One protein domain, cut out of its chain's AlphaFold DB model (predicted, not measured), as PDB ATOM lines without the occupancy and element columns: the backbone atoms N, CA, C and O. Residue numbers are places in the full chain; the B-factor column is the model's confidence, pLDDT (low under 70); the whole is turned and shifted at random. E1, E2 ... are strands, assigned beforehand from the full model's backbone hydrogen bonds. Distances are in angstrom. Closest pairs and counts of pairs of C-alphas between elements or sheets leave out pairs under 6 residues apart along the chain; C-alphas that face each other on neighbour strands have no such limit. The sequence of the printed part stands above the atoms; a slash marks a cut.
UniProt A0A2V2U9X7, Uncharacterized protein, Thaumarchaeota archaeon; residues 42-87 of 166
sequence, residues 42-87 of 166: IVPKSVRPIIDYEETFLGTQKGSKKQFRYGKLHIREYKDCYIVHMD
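AT A GLANCE: This is residues 42 to 87 of the 166 residues of an uncharacterized protein of Thaumarchaeota archaeon (UniProt A0A2V2U9X7). One small, twisted sheet of four antiparallel strands stands in the middle, and the long link from E1 to E2 wraps round it, passing from one face to the other by way of the edge at E2. Along this path residues 54 to 55 pair with residues 68 to 69 of E2, antiparallel. The printed part has 46 residues with no named helix and four named strands, E1, E2, E3 and E4 along the chain, in the sheet order E1, E4, E3, E2; the class is all strand, with 19 of the 46 residues in named elements. The whole is compact and rounded, with a radius of gyration of the C-alphas of 9.7 A and spans of 25 by 20 by 15 A.

HOW THE PARTS SIT: E1, residues 42 to 44, is an edge strand, antiparallel to E4, residues 81 to 86, at 142 degrees; N 43 and O 82 are 2.8 A apart, within hydrogen-bond range. E2, residues 66 to 70, is the other edge strand and forms a hairpin with E3, residues 73 to 77, at 163 degrees, with N 68 and O 75 2.8 A apart. E3 and E4 form a hairpin at 161 degrees, with N 76 and O 83 2.8 A apart. E2, E3 and E4 are a meander, each strand the antiparallel neighbour of the one before; with E1 beside E4 the four make a Greek key. E1 is apart from E2 and E3. The sheet is only just strongly twisted, its C-alphas up to 4.3 A off the best plane.

IN THESE COORDINATES: E1 begins at C-alpha 42 (379.774, -17.994, 539.492) and is 6.5 A long. E2 measures 13.9 A from C-alpha 66 (369.578, -24.795, 548.110), and E3 13.2 A. E4, 16.8 A, ends at C-alpha 86 (370.932, -22.749, 531.568).

THE WHOLE: The C-alphas farthest apart, of Ser 46 and Leu 58, are 26.1 A apart. The link E1 to E2 is long, 21 residues; the other two are tight. The printed part has no cut, and no printed residue is under pLDDT 70.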
ATOM      1  N   ILE A  42     379.654 -18.283 538.069       95.62
ATOM      2  CA  ILE A  42     379.774 -17.994 539.492       95.62
ATOM      3  C   ILE A  42     379.331 -16.548 539.730       95.62
ATOM      4  O   ILE A  42     379.953 -15.598 539.257       95.62
ATOM      5  N   VAL A  43     378.259 -16.374 540.498       94.88
ATOM      6  CA  VAL A  43     377.699 -15.069 540.865       94.88
ATOM      7  C   VAL A  43     377.894 -14.844 542.366       94.88
ATOM      8  O   VAL A  43     377.241 -15.513 543.169       94.88
ATOM      9  N   PRO A  44     378.769 -13.920 542.796       94.44
ATOM     10  CA  PRO A  44     378.938 -13.605 544.213       94.44
ATOM     11  C   PRO A  44     377.642 -13.081 544.846       94.44
ATOM     12  O   PRO A  44     376.912 -12.303 544.226       94.44
ATOM     13  N   LYS A  45     377.383 -13.421 546.115       94.19
ATOM     14  CA  LYS A  45     376.217 -12.884 546.847       94.19
ATOM     15  C   LYS A  45     376.257 -11.367 547.017       94.19
ATOM     16  O   LYS A  45     375.213 -10.745 547.160       94.19
ATOM     17  N   SER A  46     377.441 -10.760 546.955       92.56
ATOM     18  CA  SER A  46     377.587  -9.301 546.927       92.56
ATOM     19  C   SER A  46     376.982  -8.659 545.674       92.56
ATOM     20  O   SER A  46     376.575  -7.505 545.734       92.56
ATOM     21  N   VAL A  47     376.903  -9.393 544.558       93.25
ATOM     22  CA  VAL A  47     376.310  -8.925 543.294       93.25
ATOM     23  C   VAL A  47     374.803  -9.167 543.276       93.25
ATOM     24  O   VAL A  47     374.041  -8.292 542.874       93.25
ATOM     25  N   ARG A  48     374.359 -10.345 543.728       91.31
ATOM     26  CA  ARG A  48     372.938 -10.708 543.809       91.31
ATOM     27  C   ARG A  48     372.626 -11.294 545.187       91.31
ATOM     28  O   ARG A  48     372.697 -12.503 545.333       91.31
ATOM     29  N   PRO A  49     372.284 -10.488 546.201       90.19
ATOM     30  CA  PRO A  49     372.112 -10.989 547.569       90.19
ATOM     31  C   PRO A  49     370.820 -11.787 547.788       90.19
ATOM     32  O   PRO A  49     370.736 -12.546 548.752       90.19
ATOM     33  N   ILE A  50     369.814 -11.610 546.927       89.81
ATOM     34  CA  ILE A  50     368.485 -12.215 547.069       89.81
ATOM     35  C   ILE A  50     368.144 -12.998 545.796       89.81
ATOM     36  O   ILE A  50     368.314 -12.499 544.678       89.81
ATOM     37  N   ILE A  51     367.652 -14.223 545.987       93.06
ATOM     38  CA  ILE A  51     367.057 -15.065 544.948       93.06
ATOM     39  C   ILE A  51     365.581 -15.257 545.287       93.06
ATOM     40  O   ILE A  51     365.248 -15.720 546.374       93.06
ATOM     41  N   ASP A  52     364.721 -14.906 544.344       92.56
ATOM     42  CA  ASP A  52     363.261 -14.884 544.437       92.56
ATOM     43  C   ASP A  52     362.605 -15.895 543.479       92.56
ATOM     44  O   ASP A  52     361.504 -15.686 542.978       92.56
ATOM     45  N   TYR A  53     363.289 -17.010 543.216       94.81
ATOM     46  CA  TYR A  53     362.770 -18.120 542.414       94.81
ATOM     47  C   TYR A  53     362.300 -19.283 543.286       94.81
ATOM     48  O   TYR A  53     362.671 -19.405 544.453       94.81
ATOM     49  N   GLU A  54     361.520 -20.182 542.688       93.56
ATOM     50  CA  GLU A  54     361.058 -21.394 543.358       93.56
ATOM     51  C   GLU A  54     362.221 -22.337 543.681       93.56
ATOM     52  O   GLU A  54     363.008 -22.718 542.803       93.56
ATOM     53  N   GLU A  55     362.293 -22.755 544.946       95.62
ATOM     54  CA  GLU A  55     363.207 -23.801 545.397       95.62
ATOM     55  C   GLU A  55     362.829 -25.148 544.757       95.62
ATOM     56  O   GLU A  55     361.666 -25.428 544.456       95.62
ATOM     57  N   THR A  56     363.821 -25.992 544.484       94.00
ATOM     58  CA  THR A  56     363.608 -27.254 543.783       94.00
ATOM     59  C   THR A  56     364.555 -28.344 544.254       94.00
ATOM     60  O   THR A  56     365.727 -28.108 544.531       94.00
ATOM     61  N   PHE A  57     364.045 -29.572 544.276       91.62
ATOM     62  CA  PHE A  57     364.840 -30.774 544.527       91.62
ATOM     63  C   PHE A  57     365.299 -31.455 543.225       91.62
ATOM     64  O   PHE A  57     365.954 -32.491 543.268       91.62
ATOM     65  N   LEU A  58     364.951 -30.892 542.058       90.12
ATOM     66  CA  LEU A  58     365.291 -31.467 540.756       90.12
ATOM     67  C   LEU A  58     366.707 -31.082 540.322       90.12
ATOM     68  O   LEU A  58     366.981 -29.928 539.983       90.12
ATOM     69  N   GLY A  59     367.569 -32.094 540.246       86.94
ATOM     70  CA  GLY A  59     368.966 -31.975 539.844       86.94
ATOM     71  C   GLY A  59     369.933 -32.206 541.003       86.94
ATOM     72  O   GLY A  59     369.579 -32.156 542.180       86.94
ATOM     73  N   THR A  60     371.189 -32.478 540.663       87.25
ATOM     74  CA  THR A  60     372.218 -32.833 541.645       87.25
ATOM     75  C   THR A  60     372.624 -31.619 542.470       87.25
ATOM     76  O   THR A  60     373.110 -30.638 541.907       87.25
ATOM     77  N   GLN A  61     372.498 -31.727 543.797       87.50
ATOM     78  CA  GLN A  61     372.765 -30.643 544.748       87.50
ATOM     79  C   GLN A  61     374.237 -30.211 544.793       87.50
ATOM     80  O   GLN A  61     374.524 -29.043 545.014       87.50
ATOM     81  N   LYS A  62     375.192 -31.122 544.550       89.00
ATOM     82  CA  LYS A  62     376.646 -30.828 544.492       89.00
ATOM     83  C   LYS A  62     377.149 -29.959 545.658       89.00
ATOM     84  O   LYS A  62     377.890 -28.996 545.464       89.00
ATOM     85  N   GLY A  63     376.697 -30.276 546.872       91.94
ATOM     86  CA  GLY A  63     377.064 -29.548 548.092       91.94
ATOM     87  C   GLY A  63     376.426 -28.161 548.242       91.94
ATOM     88  O   GLY A  63     376.788 -27.434 549.166       91.94
ATOM     89  N   SER A  64     375.493 -27.775 547.367       93.88
ATOM     90  CA  SER A  64     374.737 -26.535 547.519       93.88
ATOM     91  C   SER A  64     373.810 -26.608 548.735       93.88
ATOM     92  O   SER A  64     373.341 -27.674 549.131       93.88
ATOM     93  N   LYS A  65     373.527 -25.461 549.351       94.81
ATOM     94  CA  LYS A  65     372.556 -25.358 550.449       94.81
ATOM     95  C   LYS A  65     371.129 -25.483 549.936       94.81
ATOM     96  O   LYS A  65     370.304 -26.119 550.579       94.81
ATOM     97  N   LYS A  66     370.872 -24.854 548.789       95.56
ATOM     98  CA  LYS A  66     369.578 -24.795 548.110       95.56
ATOM     99  C   LYS A  66     369.776 -24.825 546.603       95.56
ATOM    100  O   LYS A  66     370.882 -24.572 546.108       95.56
ATOM    101  N   GLN A  67     368.709 -25.138 545.883       96.56
ATOM    102  CA  GLN A  67     368.666 -25.061 544.429       96.56
ATOM    103  C   GLN A  67     367.366 -24.391 544.001       96.56
ATOM    104  O   GLN A  67     366.322 -24.645 544.594       96.56
ATOM    105  N   PHE A  68     367.424 -23.560 542.968       96.56
ATOM    106  CA  PHE A  68     366.279 -22.823 542.449       96.56
ATOM    107  C   PHE A  68     366.153 -23.019 540.946       96.56
ATOM    108  O   PHE A  68     367.161 -23.183 540.254       96.56
ATOM    109  N   ARG A  69     364.921 -22.966 540.431       95.12
ATOM    110  CA  ARG A  69     364.652 -23.070 538.992       95.12
ATOM    111  C   ARG A  69     363.680 -22.008 538.507       95.12
ATOM    112  O   ARG A  69     362.694 -21.706 539.172       95.12
ATOM    113  N   TYR A  70     363.938 -21.509 537.303       94.75
ATOM    114  CA  TYR A  70     363.017 -20.658 536.558       94.75
ATOM    115  C   TYR A  70     363.040 -21.045 535.076       94.75
ATOM    116  O   TYR A  70     363.910 -20.631 534.306       94.75
ATOM    117  N   GLY A  71     362.110 -21.918 534.684       93.62
ATOM    118  CA  GLY A  71     362.160 -22.589 533.388       93.62
ATOM    119  C   GLY A  71     363.464 -23.380 533.232       93.62
ATOM    120  O   GLY A  71     363.781 -24.245 534.044       93.62
ATOM    121  N   LYS A  72     364.252 -23.026 532.214       94.94
ATOM    122  CA  LYS A  72     365.564 -23.629 531.925       94.94
ATOM    123  C   LYS A  72     366.706 -23.106 532.807       94.94
ATOM    124  O   LYS A  72     367.796 -23.660 532.775       94.94
ATOM    125  N   LEU A  73     366.488 -22.031 533.565       95.38
ATOM    126  CA  LEU A  73     367.493 -21.484 534.473       95.38
ATOM    127  C   LEU A  73     367.583 -22.354 535.724       95.38
ATOM    128  O   LEU A  73     366.574 -22.554 536.402       95.38
ATOM    129  N   HIS A  74     368.787 -22.801 536.063       95.94
ATOM    130  CA  HIS A  74     369.067 -23.539 537.286       95.94
ATOM    131  C   HIS A  74     370.165 -22.841 538.093       95.94
ATOM    132  O   HIS A  74     371.209 -22.449 537.568       95.94
ATOM    133  N   ILE A  75     369.897 -22.650 539.384       96.44
ATOM    134  CA  ILE A  75     370.754 -21.906 540.305       96.44
ATOM    135  C   ILE A  75     371.038 -22.781 541.516       96.44
ATOM    136  O   ILE A  75     370.113 -23.222 542.193       96.44
ATOM    137  N   ARG A  76     372.314 -22.965 541.841       96.31
ATOM    138  CA  ARG A  76     372.768 -23.601 543.079       96.31
ATOM    139  C   ARG A  76     373.294 -22.546 544.037       96.31
ATOM    140  O   ARG A  76     374.170 -21.764 543.676       96.31
ATOM    141  N   GLU A  77     372.786 -22.530 545.264       96.31
ATOM    142  CA  GLU A  77     373.241 -21.605 546.302       96.31
ATOM    143  C   GLU A  77     374.344 -22.218 547.161       96.31
ATOM    144  O   GLU A  77     374.146 -23.244 547.813       96.31
ATOM    145  N   TYR A  78     375.478 -21.528 547.244       95.12
ATOM    146  CA  TYR A  78     376.568 -21.836 548.163       95.12
ATOM    147  C   TYR A  78     376.635 -20.796 549.284       95.12
ATOM    148  O   TYR A  78     375.756 -19.942 549.443       95.12
ATOM    149  N   LYS A  79     377.659 -20.890 550.140       94.19
ATOM    150  CA  LYS A  79     377.828 -19.957 551.258       94.19
ATOM    151  C   LYS A  79     377.979 -18.514 550.762       94.19
ATOM    152  O   LYS A  79     377.196 -17.669 551.192       94.19
ATOM    153  N   ASP A  80     378.899 -18.286 549.827       93.31
ATOM    154  CA  ASP A  80     379.349 -16.943 549.432       93.31
ATOM    155  C   ASP A  80     378.987 -16.573 547.976       93.31
ATOM    156  O   ASP A  80     379.093 -15.415 547.569       93.31
ATOM    157  N   CYS A  81     378.504 -17.537 547.189       94.81
ATOM    158  CA  CYS A  81     378.141 -17.352 545.785       94.81
ATOM    159  C   CYS A  81     376.943 -18.217 545.367       94.81
ATOM    160  O   CYS A  81     376.463 -19.070 546.120       94.81
ATOM    161  N   TYR A  82     376.496 -17.995 544.138       96.06
ATOM    162  CA  TYR A  82     375.619 -18.867 543.376       96.06
ATOM    163  C   TYR A  82     376.374 -19.421 542.175       96.06
ATOM    164  O   TYR A  82     377.209 -18.725 541.601       96.06
ATOM    165  N   ILE A  83     376.043 -20.641 541.769       95.50
ATOM    166  CA  ILE A  83     376.430 -21.183 540.467       95.50
ATOM    167  C   ILE A  83     375.174 -21.250 539.615       95.50
ATOM    168  O   ILE A  83     374.178 -21.847 540.023       95.50
ATOM    169  N   VAL A  84     375.223 -20.621 538.449       95.19
ATOM    170  CA  VAL A  84     374.075 -20.442 537.565       95.19
ATOM    171  C   VAL A  84     374.367 -21.068 536.210       95.19
ATOM    172  O   VAL A  84     375.393 -20.774 535.605       95.19
ATOM    173  N   HIS A  85     373.461 -21.896 535.702       94.06
ATOM    174  CA  HIS A  85     373.517 -22.376 534.322       94.06
ATOM    175  C   HIS A  85     372.130 -22.447 533.694       94.06
ATOM    176  O   HIS A  85     371.105 -22.435 534.377       94.06
ATOM    177  N   MET A  86     372.123 -22.508 532.366       94.19
ATOM    178  CA  MET A  86     370.932 -22.749 531.568       94.19
ATOM    179  C   MET A  86     370.954 -24.188 531.072       94.19
ATOM    180  O   MET A  86     371.875 -24.575 530.351       94.19
ATOM    181  N   ASP A  87     369.925 -24.948 531.420       93.94
ATOM    182  CA  ASP A  87     369.656 -26.239 530.799       93.94
ATOM    183  C   ASP A  87     369.159 -26.012 529.361       93.94
ATOM    184  O   ASP A  87     368.533 -24.995 529.036       93.94
TER     185      ASP A  87